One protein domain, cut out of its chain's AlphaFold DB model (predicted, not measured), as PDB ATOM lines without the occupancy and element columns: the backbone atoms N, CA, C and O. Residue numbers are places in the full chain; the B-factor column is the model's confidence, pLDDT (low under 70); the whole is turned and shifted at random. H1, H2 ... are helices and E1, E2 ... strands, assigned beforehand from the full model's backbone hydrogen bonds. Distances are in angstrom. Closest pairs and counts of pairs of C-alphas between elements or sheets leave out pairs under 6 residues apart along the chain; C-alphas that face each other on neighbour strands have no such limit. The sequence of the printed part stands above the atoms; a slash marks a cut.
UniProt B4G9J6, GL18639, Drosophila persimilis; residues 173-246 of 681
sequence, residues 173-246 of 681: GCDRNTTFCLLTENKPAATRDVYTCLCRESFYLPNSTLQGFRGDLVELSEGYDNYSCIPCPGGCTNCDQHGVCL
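AT A GLANCE: This is residues 173 to 246 of the 681 residues of the protein "GL18639" of Drosophila persimilis (UniProt B4G9J6). Little regular structure: a small antiparallel sheet of three short strands, in order E1, E2, E3, is set among long loops, with the four-residue helix H1 beside it. The loop of residues 184 to 194 makes one end of the length, residues 232 to 246 the other. Of 74 printed residues, 17 are in named elements, class mixed. The whole is compact, radius of gyration of the C-alphas 12.9 A, spanning 42 by 27 by 20 A.

HOW THE PARTS SIT: E1, residues 179 to 183, and E2, residues 195 to 199, form a hairpin; N 180 and O 198 are 2.8 A apart. E3, residues 212 to 214, forms a hairpin with E2; N 197 and O 213 are 2.8 A apart. H1, residues 215 to 218, stands at the sheet's level, height 3.3 A; its one O i to N i+3 pair is within hydrogen-bond range.

IN THESE COORDINATES: E1 begins at C-alpha 179 (108.090, 80.054, 94.730); H1 ends at C-alpha 218 (107.841, 91.912, 98.138).

THE WHOLE: The printed part has no cut. Links E1 to E2 and E2 to E3 are long. Mean pLDDT of the printed part is 72.5, with residues 185 to 193 among those under 70.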
ATOM      1  N   GLY A 173     113.139  88.249  98.830       76.00
ATOM      2  CA  GLY A 173     111.943  87.970  99.638       76.00
ATOM      3  C   GLY A 173     111.057  86.806  99.161       76.00
ATOM      4  O   GLY A 173     110.041  86.531  99.793       76.00
ATOM      5  N   CYS A 174     111.408  86.110  98.071       80.88
ATOM      6  CA  CYS A 174     110.656  84.942  97.589       80.88
ATOM      7  C   CYS A 174     110.720  83.746  98.565       80.88
ATOM      8  O   CYS A 174     111.797  83.393  99.052       80.88
ATOM      9  N   ASP A 175     109.591  83.059  98.789       82.31
ATOM     10  CA  ASP A 175     109.545  81.813  99.565       82.31
ATOM     11  C   ASP A 175     110.187  80.644  98.795       82.31
ATOM     12  O   ASP A 175     109.658  80.188  97.777       82.31
ATOM     13  N   ARG A 176     111.290  80.107  99.329       79.31
ATOM     14  CA  ARG A 176     112.030  78.968  98.757       79.31
ATOM     15  C   ARG A 176     111.222  77.670  98.648       79.31
ATOM     16  O   ARG A 176     111.635  76.795  97.891       79.31
ATOM     17  N   ASN A 177     110.126  77.497  99.388       81.19
ATOM     18  CA  ASN A 177     109.343  76.259  99.331       81.19
ATOM     19  C   ASN A 177     108.302  76.279  98.208       81.19
ATOM     20  O   ASN A 177     108.154  75.283  97.503       81.19
ATOM     21  N   THR A 178     107.595  77.399  98.037       82.81
ATOM     22  CA  THR A 178     106.441  77.493  97.126       82.81
ATOM     23  C   THR A 178     106.691  78.347  95.879       82.81
ATOM     24  O   THR A 178     105.913  78.261  94.927       82.81
ATOM     25  N   THR A 179     107.779  79.130  95.837       84.19
ATOM     26  CA  THR A 179     108.090  80.054  94.730       84.19
ATOM     27  C   THR A 179     109.497  79.877  94.145       84.19
ATOM     28  O   THR A 179     110.372  79.213  94.710       84.19
ATOM     29  N   PHE A 180     109.701  80.438  92.958       84.38
ATOM     30  CA  PHE A 180     110.941  80.475  92.197       84.38
ATOM     31  C   PHE A 180     111.197  81.914  91.720       84.38
ATOM     32  O   PHE A 180     110.274  82.592  91.268       84.38
ATOM     33  N   CYS A 181     112.430  82.398  91.855       82.50
ATOM     34  CA  CYS A 181     112.794  83.779  91.539       82.50
ATOM     35  C   CYS A 181     113.205  83.901  90.064       82.50
ATOM     36  O   CYS A 181     114.080  83.169  89.611       82.50
ATOM     37  N   LEU A 182     112.599  84.835  89.325       82.50
ATOM     38  CA  LEU A 182     113.033  85.217  87.977       82.50
ATOM     39  C   LEU A 182     113.378  86.702  87.898       82.50
ATOM     40  O   LEU A 182     112.612  87.556  88.350       82.50
ATOM     41  N   LEU A 183     114.501  87.008  87.249       77.19
ATOM     42  CA  LEU A 183     114.898  88.367  86.893       77.19
ATOM     43  C   LEU A 183     113.939  88.954  85.844       77.19
ATOM     44  O   LEU A 183     113.404  88.250  84.991       77.19
ATOM     45  N   THR A 184     113.689  90.260  85.919       71.12
ATOM     46  CA  THR A 184     112.740  90.962  85.043       71.12
ATOM     47  C   THR A 184     113.482  91.763  83.972       71.12
ATOM     48  O   THR A 184     113.934  92.874  84.238       71.12
ATOM     49  N   GLU A 185     113.528  91.232  82.747       59.53
ATOM     50  CA  GLU A 185     114.313  91.729  81.593       59.53
ATOM     51  C   GLU A 185     114.164  93.234  81.267       59.53
ATOM     52  O   GLU A 185     115.045  93.837  80.662       59.53
ATOM     53  N   ASN A 186     113.052  93.864  81.658       56.94
ATOM     54  CA  ASN A 186     112.675  95.220  81.235       56.94
ATOM     55  C   ASN A 186     113.041  96.353  82.223       56.94
ATOM     56  O   ASN A 186     112.567  97.479  82.052       56.94
ATOM     57  N   LYS A 187     113.842  96.101  83.269       55.41
ATOM     58  CA  LYS A 187     114.312  97.146  84.203       55.41
ATOM     59  C   LYS A 187     115.844  97.274  84.173       55.41
ATOM     60  O   LYS A 187     116.528  96.260  84.102       55.41
ATOM     61  N   PRO A 188     116.412  98.491  84.291       54.19
ATOM     62  CA  PRO A 188     117.859  98.658  84.405       54.19
ATOM     63  C   PRO A 188     118.377  98.049  85.719       54.19
ATOM     64  O   PRO A 188     117.812  98.308  86.783       54.19
ATOM     65  N   ALA A 189     119.502  97.332  85.657       54.53
ATOM     66  CA  ALA A 189     120.126  96.593  86.769       54.53
ATOM     67  C   ALA A 189     120.666  97.457  87.943       54.53
ATOM     68  O   ALA A 189     121.467  97.009  88.754       54.53
ATOM     69  N   ALA A 190     120.248  98.721  88.049       49.53
ATOM     70  CA  ALA A 190     120.656  99.656  89.100       49.53
ATOM     71  C   ALA A 190     119.720  99.663  90.330       49.53
ATOM     72  O   ALA A 190     120.036 100.301  91.335       49.53
ATOM     73  N   THR A 191     118.565  98.996  90.256       56.03
ATOM     74  CA  THR A 191     117.572  98.896  91.344       56.03
ATOM     75  C   THR A 191     117.421  97.452  91.811       56.03
ATOM     76  O   THR A 191     117.503  96.543  90.996       56.03
ATOM     77  N   ARG A 192     117.163  97.233  93.106       58.53
ATOM     78  CA  ARG A 192     117.048  95.886  93.702       58.53
ATOM     79  C   ARG A 192     115.769  95.139  93.311       58.53
ATOM     80  O   ARG A 192     115.733  93.916  93.329       58.53
ATOM     81  N   ASP A 193     114.748  95.877  92.899       60.09
ATOM     82  CA  ASP A 193     113.369  95.401  92.765       60.09
ATOM     83  C   ASP A 193     113.103  94.763  91.379       60.09
ATOM     84  O   ASP A 193     112.043  94.949  90.769       60.09
ATOM     85  N   VAL A 194     114.111  94.091  90.813       72.75
ATOM     86  CA  VAL A 194     114.168  93.624  89.410       72.75
ATOM     87  C   VAL A 194     113.926  92.111  89.313       72.75
ATOM     88  O   VAL A 194     114.371  91.444  88.387       72.75
ATOM     89  N   TYR A 195     113.156  91.559  90.251       78.94
ATOM     90  CA  TYR A 195     112.760  90.153  90.252       78.94
ATOM     91  C   TYR A 195     111.242  89.970  90.398       78.94
ATOM     92  O   TYR A 195     110.517  90.880  90.802       78.94
ATOM     93  N   THR A 196     110.756  88.781  90.051       83.00
ATOM     94  CA  THR A 196     109.379  88.316  90.252       83.00
ATOM     95  C   THR A 196     109.425  86.891  90.806       83.00
ATOM     96  O   THR A 196     110.074  86.023  90.229       83.00
ATOM     97  N   CYS A 197     108.740  86.644  91.923       85.12
ATOM     98  CA  CYS A 197     108.602  85.324  92.534       85.12
ATOM     99  C   CYS A 197     107.439  84.578  91.865       85.12
ATOM    100  O   CYS A 197     106.287  84.828  92.214       85.12
ATOM    101  N   LEU A 198     107.697  83.691  90.906       85.88
ATOM    102  CA  LEU A 198     106.661  82.827  90.328       85.88
ATOM    103  C   LEU A 198     106.361  81.638  91.242       85.88
ATOM    104  O   LEU A 198     107.245  81.171  91.953       85.88
ATOM    105  N   CYS A 199     105.139  81.110  91.220       85.75
ATOM    106  CA  CYS A 199     104.841  79.844  91.890       85.75
ATOM    107  C   CYS A 199     105.634  78.694  91.248       85.75
ATOM    108  O   CYS A 199     105.810  78.654  90.029       85.75
ATOM    109  N   ARG A 200     106.109  77.745  92.064       82.44
ATOM    110  CA  ARG A 200     106.718  76.500  91.569       82.44
ATOM    111  C   ARG A 200     105.671  75.590  90.931       82.44
ATOM    112  O   ARG A 200     104.486  75.693  91.235       82.44
ATOM    113  N   GLU A 201     106.129  74.633  90.126       76.06
ATOM    114  CA  GLU A 201     105.304  73.491  89.716       76.06
ATOM    115  C   GLU A 201     104.626  72.850  90.939       76.06
ATOM    116  O   GLU A 201     105.211  72.756  92.022       76.06
ATOM    117  N   SER A 202     103.384  72.407  90.765       74.50
ATOM    118  CA  SER A 202     102.440  71.962  91.800       74.50
ATOM    119  C   SER A 202     101.971  73.030  92.802       74.50
ATOM    120  O   SER A 202     101.267  72.682  93.748       74.50
ATOM    121  N   PHE A 203     102.256  74.320  92.582       82.06
ATOM    122  CA  PHE A 203     101.695  75.438  93.348       82.06
ATOM    123  C   PHE A 203     101.041  76.487  92.432       82.06
ATOM    124  O   PHE A 203     101.443  76.669  91.287       82.06
ATOM    125  N   TYR A 204     100.028  77.193  92.939       82.31
ATOM    126  CA  TYR A 204      99.306  78.242  92.217       82.31
ATOM    127  C   TYR A 204      98.889  79.395  93.143       82.31
ATOM    128  O   TYR A 204      98.840  79.255  94.369       82.31
ATOM    129  N   LEU A 205      98.578  80.545  92.545       83.94
ATOM    130  CA  LEU A 205      98.080  81.742  93.218       83.94
ATOM    131  C   LEU A 205      96.622  82.008  92.789       83.94
ATOM    132  O   LEU A 205      96.368  82.192  91.593       83.94
ATOM    133  N   PRO A 206      95.645  82.027  93.718       77.44
ATOM    134  CA  PRO A 206      94.239  82.199  93.368       77.44
ATOM    135  C   PRO A 206      93.927  83.640  92.946       77.44
ATOM    136  O   PRO A 206      94.471  84.594  93.501       77.44
ATOM    137  N   ASN A 207      92.996  83.803  92.001       70.94
ATOM    138  CA  ASN A 207      92.502  85.104  91.516       70.94
ATOM    139  C   ASN A 207      93.584  86.068  90.973       70.94
ATOM    140  O   ASN A 207      93.350  87.276  90.906       70.94
ATOM    141  N   SER A 208      94.746  85.554  90.555       73.62
ATOM    142  CA  SER A 208      95.799  86.343  89.909       73.62
ATOM    143  C   SER A 208      96.145  85.784  88.532       73.62
ATOM    144  O   SER A 208      96.449  84.600  88.381       73.62
ATOM    145  N   THR A 209      96.148  86.654  87.522       66.56
ATOM    146  CA  THR A 209      96.601  86.319  86.162       66.56
ATOM    147  C   THR A 209      98.119  86.155  86.087       66.56
ATOM    148  O   THR A 209      98.617  85.397  85.259       66.56
ATOM    149  N   LEU A 210      98.856  86.832  86.972       71.62
ATOM    150  CA  LEU A 210     100.269  86.579  87.220       71.62
ATOM    151  C   LEU A 210     100.366  85.506  88.310       71.62
ATOM    152  O   LEU A 210     100.013  85.764  89.461       71.62
ATOM    153  N   GLN A 211     100.841  84.311  87.962       79.75
ATOM    154  CA  GLN A 211     101.072  83.212  88.909       79.75
ATOM    155  C   GLN A 211     102.355  83.457  89.724       79.75
ATOM    156  O   GLN A 211     103.322  82.703  89.647       79.75
ATOM    157  N   GLY A 212     102.384  84.577  90.450       82.25
ATOM    158  CA  GLY A 212     103.543  85.053  91.187       82.25
ATOM    159  C   GLY A 212     103.424  86.488  91.701       82.25
ATOM    160  O   GLY A 212     102.493  87.224  91.366       82.25
ATOM    161  N   PHE A 213     104.409  86.891  92.498       83.44
ATOM    162  CA  PHE A 213     104.499  88.182  93.174       83.44
ATOM    163  C   PHE A 213     105.631  89.029  92.584       83.44
ATOM    164  O   PHE A 213     106.743  88.544  92.385       83.44
ATOM    165  N   ARG A 214     105.375  90.313  92.314       81.00
ATOM    166  CA  ARG A 214     106.402  91.237  91.800       81.00
ATOM    167  C   ARG A 214     107.314  91.701  92.942       81.00
ATOM    168  O   ARG A 214     106.812  92.101  93.992       81.00
ATOM    169  N   GLY A 215     108.629  91.694  92.727       76.81
ATOM    170  CA  GLY A 215     109.633  91.999  93.755       76.81
ATOM    171  C   GLY A 215     109.532  93.406  94.353       76.81
ATOM    172  O   GLY A 215     109.874  93.602  95.510       76.81
ATOM    173  N   ASP A 216     108.975  94.375  93.620       77.00
ATOM    174  CA  ASP A 216     108.717  95.733  94.125       77.00
ATOM    175  C   ASP A 216     107.618  95.800  95.194       77.00
ATOM    176  O   ASP A 216     107.581  96.757  95.959       77.00
ATOM    177  N   LEU A 217     106.731  94.805  95.261       77.06
ATOM    178  CA  LEU A 217     105.783  94.644  96.367       77.06
ATOM    179  C   LEU A 217     106.418  93.849  97.513       77.06
ATOM    180  O   LEU A 217     106.242  94.208  98.672       77.06
ATOM    181  N   VAL A 218     107.189  92.811  97.175       77.81
ATOM    182  CA  VAL A 218     107.841  91.912  98.138       77.81
ATOM    183  C   VAL A 218     108.872  92.647  99.004       77.81
ATOM    184  O   VAL A 218     108.869  92.473 100.216       77.81
ATOM    185  N   GLU A 219     109.703  93.511  98.414       76.12
ATOM    186  CA  GLU A 219     110.674  94.343  99.150       76.12
ATOM    187  C   GLU A 219     110.018  95.522  99.902       76.12
ATOM    188  O   GLU A 219     110.666  96.152 100.739       76.12
ATOM    189  N   LEU A 220     108.749  95.851  99.612       73.94
ATOM    190  CA  LEU A 220     108.023  96.942 100.278       73.94
ATOM    191  C   LEU A 220     107.423  96.514 101.624       73.94
ATOM    192  O   LEU A 220     107.345  97.329 102.544       73.94
ATOM    193  N   SER A 221     106.984  95.258 101.738       66.62
ATOM    194  CA  SER A 221     106.563  94.675 103.014       66.62
ATOM    195  C   SER A 221     107.796  94.197 103.780       66.62
ATOM    196  O   SER A 221     108.481  93.274 103.350       66.62
ATOM    197  N   GLU A 222     108.062  94.783 104.954       60.66
ATOM    198  CA  GLU A 222     109.192  94.436 105.839       60.66
ATOM    199  C   GLU A 222     109.019  93.051 106.519       60.66
ATOM    200  O   GLU A 222     109.028  92.930 107.743       60.66
ATOM    201  N   GLY A 223     108.820  91.988 105.732       55.06
ATOM    202  CA  GLY A 223     108.698  90.600 106.196       55.06
ATOM    203  C   GLY A 223     107.385  90.242 106.904       55.06
ATOM    204  O   GLY A 223     107.327  89.206 107.562       55.06
ATOM    205  N   TYR A 224     106.346  91.079 106.803       50.31
ATOM    206  CA  TYR A 224     105.054  90.856 107.470       50.31
ATOM    207  C   TYR A 224     104.037  90.033 106.660       50.31
ATOM    208  O   TYR A 224     103.158  89.417 107.264       50.31
ATOM    209  N   ASP A 225     104.161  89.991 105.331       59.25
ATOM    210  CA  ASP A 225     103.281  89.222 104.445       59.25
ATOM    211  C   ASP A 225     104.000  87.972 103.917       59.25
ATOM    212  O   ASP A 225     105.086  88.057 103.341       59.25
ATOM    213  N   ASN A 226     103.383  86.798 104.074       64.94
ATOM    214  CA  ASN A 226     103.897  85.555 103.495       64.94
ATOM    215  C   ASN A 226     103.535  85.482 102.004       64.94
ATOM    216  O   ASN A 226     102.429  85.073 101.649       64.94
ATOM    217  N   TYR A 227     104.482  85.830 101.132       76.12
ATOM    218  CA  TYR A 227     104.376  85.681  99.674       76.12
ATOM    219  C   TYR A 227     104.568  84.222  99.221       76.12
ATOM    220  O   TYR A 227     105.480  83.905  98.456       76.12
ATOM    221  N   SER A 228     103.717  83.322  99.718       81.88
ATOM    222  CA  SER A 228     103.720  81.896  99.380       81.88
ATOM    223  C   SER A 228     102.543  81.500  98.482       81.88
ATOM    224  O   SER A 228     101.464  82.096  98.523       81.88
ATOM    225  N   CYS A 229     102.754  80.479  97.651       83.56
ATOM    226  CA  CYS A 229     101.731  79.908  96.772       83.56
ATOM    227  C   CYS A 229     101.051  78.678  97.401       83.56
ATOM    228  O   CYS A 229     101.599  78.010  98.279       83.56
ATOM    229  N   ILE A 230      99.840  78.358  96.938       83.19
ATOM    230  CA  ILE A 230      98.990  77.281  97.470       83.19
ATOM    231  C   ILE A 230      99.212  76.002  96.646       83.19
ATOM    232  O   ILE A 230      99.275  76.097  95.422       83.19
ATOM    233  N   PRO A 231      99.314  74.801  97.248       80.75
ATOM    234  CA  PRO A 231      99.486  73.565  96.487       80.75
ATOM    235  C   PRO A 231      98.281  73.237  95.589       80.75
ATOM    236  O   PRO A 231      97.119  73.419  95.963       80.75
ATOM    237  N   CYS A 232      98.573  72.693  94.409       76.94
ATOM    238  CA  CYS A 232      97.616  72.209  93.421       76.94
ATOM    239  C   CYS A 232      96.738  71.068  93.979       76.94
ATOM    240  O   CYS A 232      97.267  70.066  94.479       76.94
ATOM    241  N   PRO A 233      95.399  71.145  93.858       67.50
ATOM    242  CA  PRO A 233      94.524  70.054  94.275       67.50
ATOM    243  C   PRO A 233      94.741  68.812  93.395       67.50
ATOM    244  O   PRO A 233      94.809  68.896  92.173       67.50
ATOM    245  N   GLY A 234      94.833  67.636  94.021       64.50
ATOM    246  CA  GLY A 234      95.014  66.361  93.315       64.50
ATOM    247  C   GLY A 234      96.449  66.039  92.874       64.50
ATOM    248  O   GLY A 234      96.643  65.028  92.207       64.50
ATOM    249  N   GLY A 235      97.448  66.847  93.255       57.50
ATOM    250  CA  GLY A 235      98.866  66.537  93.015       57.50
ATOM    251  C   GLY A 235      99.313  66.651  91.553       57.50
ATOM    252  O   GLY A 235     100.271  65.994  91.153       57.50
ATOM    253  N   CYS A 236      98.613  67.448  90.744       66.31
ATOM    254  CA  CYS A 236      98.997  67.717  89.362       66.31
ATOM    255  C   CYS A 236     100.112  68.772  89.260       66.31
ATOM    256  O   CYS A 236     100.303  69.590  90.159       66.31
ATOM    257  N   THR A 237     100.857  68.742  88.151       68.00
ATOM    258  CA  THR A 237     102.056  69.571  87.942       68.00
ATOM    259  C   THR A 237     101.742  71.039  87.666       68.00
ATOM    260  O   THR A 237     102.394  71.901  88.239       68.00
ATOM    261  N   ASN A 238     100.726  71.341  86.850       69.69
ATOM    262  CA  ASN A 238     100.334  72.711  86.502       69.69
ATOM    263  C   ASN A 238      98.825  72.926  86.687       69.69
ATOM    264  O   ASN A 238      98.026  72.155  86.143       69.69
ATOM    265  N   CYS A 239      98.452  74.004  87.383       73.56
ATOM    266  CA  CYS A 239      97.071  74.449  87.588       73.56
ATOM    267  C   CYS A 239      96.825  75.852  87.012       73.56
ATOM    268  O   CYS A 239      97.720  76.691  87.004       73.56
ATOM    269  N   ASP A 240      95.589  76.124  86.595       71.69
ATOM    270  CA  ASP A 240      95.087  77.481  86.339       71.69
ATOM    271  C   ASP A 240      94.834  78.254  87.654       71.69
ATOM    272  O   ASP A 240      94.725  77.665  88.730       71.69
ATOM    273  N   GLN A 241      94.629  79.572  87.553       71.19
ATOM    274  CA  GLN A 241      94.268  80.504  88.638       71.19
ATOM    275  C   GLN A 241      93.020  80.101  89.460       71.19
ATOM    276  O   GLN A 241      92.784  80.651  90.537       71.19
ATOM    277  N   HIS A 242      92.220  79.152  88.958       69.69
ATOM    278  CA  HIS A 242      91.044  78.567  89.613       69.69
ATOM    279  C   HIS A 242      91.319  77.204  90.289       69.69
ATOM    280  O   HIS A 242      90.384  76.570  90.775       69.69
ATOM    281  N   GLY A 243      92.566  76.719  90.293       64.25
ATOM    282  CA  GLY A 243      92.939  75.410  90.842       64.25
ATOM    283  C   GLY A 243      92.570  74.218  89.946       64.25
ATOM    284  O   GLY A 243      92.379  73.114  90.450       64.25
ATOM    285  N   VAL A 244      92.439  74.421  88.630       68.81
ATOM    286  CA  VAL A 244      92.109  73.362  87.656       68.81
ATOM    287  C   VAL A 244      93.380  72.892  86.949       68.81
ATOM    288  O   VAL A 244      94.094  73.710  86.376       68.81
ATOM    289  N   CYS A 245      93.663  71.589  86.976       68.94
ATOM    290  CA  CYS A 245      94.851  70.998  86.351       68.94
ATOM    291  C   CYS A 245      94.827  71.148  84.819       68.94
ATOM    292  O   CYS A 245      93.845  70.771  84.184       68.94
ATOM    293  N   LEU A 246      95.914  71.650  84.222       60.25
ATOM    294  CA  LEU A 246      95.968  71.999  82.793       60.25
ATOM    295  C   LEU A 246      96.566  70.909  81.884       60.25
ATOM    296  O   LEU A 246      96.198  70.828  80.718       60.25
TER     297      LEU A 246